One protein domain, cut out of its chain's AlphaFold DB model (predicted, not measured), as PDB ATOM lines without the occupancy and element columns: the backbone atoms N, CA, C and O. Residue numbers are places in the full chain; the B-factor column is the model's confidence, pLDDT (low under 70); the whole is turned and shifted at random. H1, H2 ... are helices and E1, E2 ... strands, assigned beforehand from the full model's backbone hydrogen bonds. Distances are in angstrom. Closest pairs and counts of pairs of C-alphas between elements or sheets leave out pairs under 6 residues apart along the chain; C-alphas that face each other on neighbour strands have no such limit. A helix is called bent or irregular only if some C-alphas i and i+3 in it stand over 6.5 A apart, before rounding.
ATOM      1  N   TRP A   3      28.999 -51.034  36.020       89.38
ATOM      2  CA  TRP A   3      27.844 -51.548  35.303       89.38
ATOM      3  C   TRP A   3      26.977 -50.389  34.832       89.38
ATOM      4  O   TRP A   3      26.662 -49.488  35.607       89.38
ATOM      5  N   LEU A   4      26.599 -50.421  33.561       90.62
ATOM      6  CA  LEU A   4      25.712 -49.451  32.937       90.62
ATOM      7  C   LEU A   4      24.445 -50.157  32.483       90.62
ATOM      8  O   LEU A   4      24.493 -51.264  31.947       90.62
ATOM      9  N   LEU A   5      23.306 -49.508  32.690       92.44
ATOM     10  CA  LEU A   5      22.074 -49.936  32.054       92.44
ATOM     11  C   LEU A   5      22.115 -49.485  30.590       92.44
ATOM     12  O   LEU A   5      22.168 -48.291  30.312       92.44
ATOM     13  N   THR A   6      22.061 -50.427  29.658       91.94
ATOM     14  CA  THR A   6      22.109 -50.155  28.219       91.94
ATOM     15  C   THR A   6      20.838 -50.666  27.553       91.94
ATOM     16  O   THR A   6      20.296 -51.718  27.904       91.94
ATOM     17  N   ALA A   7      20.341 -49.902  26.585       93.44
ATOM     18  CA  ALA A   7      19.211 -50.256  25.746       93.44
ATOM     19  C   ALA A   7      19.696 -50.662  24.352       93.44
ATOM     20  O   ALA A   7      20.377 -49.905  23.662       93.44
ATOM     21  N   MET A   8      19.301 -51.852  23.917       94.25
ATOM     22  CA  MET A   8      19.366 -52.273  22.524       94.25
ATOM     23  C   MET A   8      18.056 -51.879  21.840       94.25
ATOM     24  O   MET A   8      16.979 -52.253  22.305       94.25
ATOM     25  N   LEU A   9      18.150 -51.147  20.738       94.88
ATOM     26  CA  LEU A   9      17.035 -50.559  20.004       94.88
ATOM     27  C   LEU A   9      16.979 -51.161  18.602       94.88
ATOM     28  O   LEU A   9      17.949 -51.082  17.846       94.88
ATOM     29  N   TRP A  10      15.843 -51.747  18.234       95.38
ATOM     30  CA  TRP A  10      15.630 -52.304  16.901       95.38
ATOM     31  C   TRP A  10      14.545 -51.508  16.184       95.38
ATOM     32  O   TRP A  10      13.385 -51.530  16.595       95.38
ATOM     33  N   TYR A  11      14.908 -50.844  15.090       95.56
ATOM     34  CA  TYR A  11      14.008 -50.015  14.284       95.56
ATOM     35  C   TYR A  11      13.441 -50.764  13.068       95.56
ATOM     36  O   TYR A  11      13.908 -51.840  12.694       95.56
ATOM     37  N   THR A  12      12.393 -50.236  12.446       94.19
ATOM     38  CA  THR A  12      11.948 -50.728  11.135       94.19
ATOM     39  C   THR A  12      13.040 -50.514  10.090       94.19
ATOM     40  O   THR A  12      13.734 -49.507  10.136       94.19
ATOM     41  N   ASP A  13      13.191 -51.470   9.173       91.38
ATOM     42  CA  ASP A  13      14.061 -51.360   7.992       91.38
ATOM     43  C   ASP A  13      15.554 -51.075   8.265       91.38
ATOM     44  O   ASP A  13      16.269 -50.600   7.388       91.38
ATOM     45  N   VAL A  14      16.056 -51.441   9.455       89.25
ATOM     46  CA  VAL A  14      17.495 -51.425   9.780       89.25
ATOM     47  C   VAL A  14      18.083 -52.837   9.841       89.25
ATOM     48  O   VAL A  14      17.437 -53.774  10.316       89.25
ATOM     49  N   GLU A  15      19.333 -52.991   9.389       87.94
ATOM     50  CA  GLU A  15      20.047 -54.280   9.390       87.94
ATOM     51  C   GLU A  15      20.605 -54.668  10.766       87.94
ATOM     52  O   GLU A  15      20.761 -55.855  11.057       87.94
ATOM     53  N   GLN A  16      20.920 -53.683  11.613       89.56
ATOM     54  CA  GLN A  16      21.543 -53.899  12.917       89.56
ATOM     55  C   GLN A  16      20.867 -53.062  14.007       89.56
ATOM     56  O   GLN A  16      20.414 -51.944  13.736       89.56
ATOM     57  N   GLU A  28      27.683 -50.339  40.921       88.62
ATOM     58  CA  GLU A  28      28.828 -51.078  41.470       88.62
ATOM     59  C   GLU A  28      28.739 -52.594  41.204       88.62
ATOM     60  O   GLU A  28      29.738 -53.311  41.275       88.62
ATOM     61  N   SER A  29      27.549 -53.112  40.875       92.06
ATOM     62  CA  SER A  29      27.332 -54.526  40.556       92.06
ATOM     63  C   SER A  29      26.237 -54.739  39.511       92.06
ATOM     64  O   SER A  29      25.362 -53.897  39.293       92.06
ATOM     65  N   ARG A  30      26.268 -55.918  38.882       92.88
ATOM     66  CA  ARG A  30      25.255 -56.361  37.919       92.88
ATOM     67  C   ARG A  30      23.888 -56.504  38.580       92.88
ATOM     68  O   ARG A  30      22.874 -56.142  37.992       92.88
ATOM     69  N   GLU A  31      23.867 -57.042  39.793       95.12
ATOM     70  CA  GLU A  31      22.656 -57.272  40.575       95.12
ATOM     71  C   GLU A  31      21.970 -55.939  40.901       95.12
ATOM     72  O   GLU A  31      20.780 -55.802  40.641       95.12
ATOM     73  N   ALA A  32      22.730 -54.921  41.328       94.19
ATOM     74  CA  ALA A  32      22.193 -53.585  41.591       94.19
ATOM     75  C   ALA A  32      21.590 -52.934  40.333       94.19
ATOM     76  O   ALA A  32      20.521 -52.329  40.401       94.19
ATOM     77  N   CYS A  33      22.236 -53.103  39.175       94.25
ATOM     78  CA  CYS A  33      21.706 -52.630  37.894       94.25
ATOM     79  C   CYS A  33      20.374 -53.319  37.527       94.25
ATOM     80  O   CYS A  33      19.424 -52.659  37.096       94.25
ATOM     81  N   HIS A  34      20.265 -54.635  37.734       94.56
ATOM     82  CA  HIS A  34      19.016 -55.360  37.476       94.56
ATOM     83  C   HIS A  34      17.904 -55.006  38.464       94.56
ATOM     84  O   HIS A  34      16.760 -54.846  38.035       94.56
ATOM     85  N   ASP A  35      18.222 -54.843  39.749       95.75
ATOM     86  CA  ASP A  35      17.258 -54.394  40.756       95.75
ATOM     87  C   ASP A  35      16.715 -53.008  40.395       95.75
ATOM     88  O   ASP A  35      15.501 -52.787  40.412       95.75
ATOM     89  N   PHE A  36      17.594 -52.088  39.983       93.88
ATOM     90  CA  PHE A  36      17.189 -50.767  39.513       93.88
ATOM     91  C   PHE A  36      16.241 -50.852  38.312       93.88
ATOM     92  O   PHE A  36      15.179 -50.225  38.329       93.88
ATOM     93  N   LEU A  37      16.589 -51.649  37.294       93.44
ATOM     94  CA  LEU A  37      15.741 -51.857  36.119       93.44
ATOM     95  C   LEU A  37      14.370 -52.425  36.505       93.44
ATOM     96  O   LEU A  37      13.357 -51.958  35.991       93.44
ATOM     97  N   PHE A  38      14.328 -53.405  37.408       94.88
ATOM     98  CA  PHE A  38      13.086 -54.038  37.847       94.88
ATOM     99  C   PHE A  38      12.158 -53.042  38.550       94.88
ATOM    100  O   PHE A  38      10.989 -52.917  38.187       94.88
ATOM    101  N   TRP A  39      12.682 -52.281  39.514       96.31
ATOM    102  CA  TRP A  39      11.877 -51.329  40.282       96.31
ATOM    103  C   TRP A  39      11.451 -50.098  39.477       96.31
ATOM    104  O   TRP A  39      10.412 -49.507  39.771       96.31
ATOM    105  N   ASN A  40      12.214 -49.723  38.449       93.88
ATOM    106  CA  ASN A  40      11.966 -48.521  37.647       93.88
ATOM    107  C   ASN A  40      11.458 -48.822  36.229       93.88
ATOM    108  O   ASN A  40      11.379 -47.909  35.406       93.88
ATOM    109  N   GLN A  41      11.080 -50.071  35.935       91.25
ATOM    110  CA  GLN A  41      10.797 -50.545  34.576       91.25
ATOM    111  C   GLN A  41       9.814 -49.647  33.814       91.25
ATOM    112  O   GLN A  41      10.081 -49.273  32.675       91.25
ATOM    113  N   THR A  42       8.702 -49.257  34.443       93.62
ATOM    114  CA  THR A  42       7.696 -48.385  33.816       93.62
ATOM    115  C   THR A  42       8.295 -47.045  33.401       93.62
ATOM    116  O   THR A  42       8.123 -46.625  32.262       93.62
ATOM    117  N   LYS A  43       9.036 -46.395  34.307       92.69
ATOM    118  CA  LYS A  43       9.667 -45.095  34.052       92.69
ATOM    119  C   LYS A  43      10.679 -45.198  32.910       92.69
ATOM    120  O   LYS A  43      10.600 -44.420  31.966       92.69
ATOM    121  N   ILE A  44      11.564 -46.192  32.977       92.69
ATOM    122  CA  ILE A  44      12.627 -46.412  31.988       92.69
ATOM    123  C   ILE A  44      12.027 -46.696  30.603       92.69
ATOM    124  O   ILE A  44      12.467 -46.135  29.606       92.69
ATOM    125  N   VAL A  45      10.983 -47.529  30.518       91.62
ATOM    126  CA  VAL A  45      10.298 -47.814  29.245       91.62
ATOM    127  C   VAL A  45       9.623 -46.563  28.682       91.62
ATOM    128  O   VAL A  45       9.710 -46.316  27.481       91.62
ATOM    129  N   THR A  46       8.956 -45.765  29.521       93.00
ATOM    130  CA  THR A  46       8.315 -44.518  29.080       93.00
ATOM    131  C   THR A  46       9.335 -43.524  28.531       93.00
ATOM    132  O   THR A  46       9.144 -42.985  27.445       93.00
ATOM    133  N   GLU A  47      10.427 -43.299  29.252       91.69
ATOM    134  CA  GLU A  47      11.505 -42.404  28.829       91.69
ATOM    135  C   GLU A  47      12.203 -42.910  27.552       91.69
ATOM    136  O   GLU A  47      12.431 -42.119  26.637       91.69
ATOM    137  N   LEU A  48      12.446 -44.223  27.422       91.94
ATOM    138  CA  LEU A  48      12.954 -44.824  26.184       91.94
ATOM    139  C   LEU A  48      12.007 -44.574  25.008       91.94
ATOM    140  O   LEU A  48      12.462 -44.190  23.937       91.94
ATOM    141  N   ALA A  49      10.697 -44.751  25.187       90.88
ATOM    142  CA  ALA A  49       9.727 -44.506  24.122       90.88
ATOM    143  C   ALA A  49       9.701 -43.030  23.689       90.88
ATOM    144  O   ALA A  49       9.613 -42.746  22.495       90.88
ATOM    145  N   ILE A  50       9.824 -42.096  24.640       91.88
ATOM    146  CA  ILE A  50       9.896 -40.655  24.360       91.88
ATOM    147  C   ILE A  50      11.176 -40.308  23.592       91.88
ATOM    148  O   ILE A  50      11.118 -39.559  22.620       91.88
ATOM    149  N   ALA A  51      12.321 -40.840  24.020       91.12
ATOM    150  CA  ALA A  51      13.619 -40.496  23.445       91.12
ATOM    151  C   ALA A  51      13.919 -41.225  22.125       91.12
ATOM    152  O   ALA A  51      14.610 -40.685  21.265       91.12
ATOM    153  N   HIS A  52      13.424 -42.454  21.971       92.75
ATOM    154  CA  HIS A  52      13.867 -43.388  20.936       92.75
ATOM    155  C   HIS A  52      12.731 -43.999  20.112       92.75
ATOM    156  O   HIS A  52      13.008 -44.863  19.284       92.75
ATOM    157  N   GLY A  53      11.474 -43.578  20.297       92.25
ATOM    158  CA  GLY A  53      10.325 -44.135  19.572       92.25
ATOM    159  C   GLY A  53      10.409 -43.995  18.047       92.25
ATOM    160  O   GLY A  53       9.865 -44.831  17.326       92.25
ATOM    161  N   VAL A  54      11.129 -42.982  17.560       93.94
ATOM    162  CA  VAL A  54      11.460 -42.772  16.145       93.94
ATOM    163  C   VAL A  54      12.921 -42.334  16.060       93.94
ATOM    164  O   VAL A  54      13.351 -41.511  16.868       93.94
ATOM    165  N   ASP A  55      13.693 -42.889  15.127       91.19
ATOM    166  CA  ASP A  55      15.084 -42.468  14.924       91.19
ATOM    167  C   ASP A  55      15.219 -41.240  14.003       91.19
ATOM    168  O   ASP A  55      14.246 -40.703  13.474       91.19
ATOM    169  N   SER A  56      16.456 -40.776  13.805       89.69
ATOM    170  CA  SER A  56      16.770 -39.613  12.962       89.69
ATOM    171  C   SER A  56      16.412 -39.784  11.482       89.69
ATOM    172  O   SER A  56      16.353 -38.794  10.758       89.69
ATOM    173  N   GLU A  57      16.206 -41.017  11.022       90.88
ATOM    174  CA  GLU A  57      15.845 -41.351   9.642       90.88
ATOM    175  C   GLU A  57      14.323 -41.526   9.479       90.88
ATOM    176  O   GLU A  57      13.836 -41.722   8.368       90.88
ATOM    177  N   GLY A  58      13.558 -41.393  10.570       93.62
ATOM    178  CA  GLY A  58      12.104 -41.543  10.582       93.62
ATOM    179  C   GLY A  58      11.628 -42.981  10.797       93.62
ATOM    180  O   GLY A  58      10.426 -43.239  10.707       93.62
ATOM    181  N   ASN A  59      12.530 -43.917  11.107       94.38
ATOM    182  CA  ASN A  59      12.174 -45.310  11.349       94.38
ATOM    183  C   ASN A  59      11.525 -45.458  12.723       94.38
ATOM    184  O   ASN A  59      12.026 -44.942  13.723       94.38
ATOM    185  N   SER A  60      10.422 -46.200  12.792       95.88
ATOM    186  CA  SER A  60       9.736 -46.463  14.060       95.88
ATOM    187  C   SER A  60      10.446 -47.561  14.844       95.88
ATOM    188  O   SER A  60      10.913 -48.551  14.276       95.88
ATOM    189  N   LEU A  61      10.508 -47.415  16.165       95.50
ATOM    190  CA  LEU A  61      11.048 -48.448  17.039       95.50
ATOM    191  C   LEU A  61      10.144 -49.691  16.998       95.50
ATOM    192  O   LEU A  61       8.962 -49.633  17.332       95.50
ATOM    193  N   LYS A  62      10.710 -50.831  16.599       94.56
ATOM    194  CA  LYS A  62      10.015 -52.121  16.496       94.56
ATOM    195  C   LYS A  62      10.054 -52.892  17.811       94.56
ATOM    196  O   LYS A  62       9.064 -53.502  18.204       94.56
ATOM    197  N   THR A  63      11.211 -52.917  18.466       94.19
ATOM    198  CA  THR A  63      11.403 -53.578  19.760       94.19
ATOM    199  C   THR A  63      12.643 -53.033  20.465       94.19
ATOM    200  O   THR A  63      13.482 -52.376  19.844       94.19
ATOM    201  N   TRP A  64      12.758 -53.302  21.761       94.94
ATOM    202  CA  TRP A  64      13.902 -52.928  22.581       94.94
ATOM    203  C   TRP A  64      14.203 -54.012  23.616       94.94
ATOM    204  O   TRP A  64      13.336 -54.810  23.978       94.94
ATOM    205  N   ALA A  65      15.432 -54.014  24.119       94.25
ATOM    206  CA  ALA A  65      15.832 -54.826  25.258       94.25
ATOM    207  C   ALA A  65      16.788 -54.040  26.152       94.25
ATOM    208  O   ALA A  65      17.655 -53.325  25.656       94.25
TER     209      ALA A  65
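Overview. This is residues 3 to 16 and 28 to 65 of the 76 residues of an uncharacterized protein of Rhodobacteraceae bacterium (UniProt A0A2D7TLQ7). A helix bent into an L, H1, half frames a two-strand antiparallel ribbon: arm H1a is near the beginning of E1, arm H1b runs past E1 and E2, and the elbow, residues 38 to 43, sticks out. The printed part has 52 residues, in the order E1, H1, E2, and is mixed, loose with a radius of gyration of the C-alphas of 12.7 A, and elongated, spanning 35 by 21 by 14 A.

Along the chain. Find C-alpha 3 at (27.844, -51.548, 35.303); from there E1 runs 25.2 A to residue 11. H1, residues 30 to 52, was assigned as one helix by its hydrogen bonds but is bent, with C-alphas 39 and 42 8.2 A apart; H1a is residues 30 to 39, 14.5 A, and H1b 42 to 52, 15.1 A. E2, residues 61 to 65, 11.5 A, ends at (15.832, -54.826, 25.258).

Arrangement. Look at N 8 and O 65, 2.8 A apart, within hydrogen-bond range between antiparallel E1 and E2, at 154 degrees. The closest C-alphas of E1 and H1a are Trp 3 and Arg 30, 6.1 A; of H1b and E2, His 52 and Leu 61, 7.0 A. H1a and E2 are apart. H1a and H1b are about perpendicular at 85 degrees, with every O i to N i+4 pair within hydrogen-bond range in both.

Size, cuts and confidence. Residues 17 to 27 are cut out, leaving 29.6 A between C-alphas 16 and 28. H1 to E2 is a short link. No printed residue is under 70 in pLDDT.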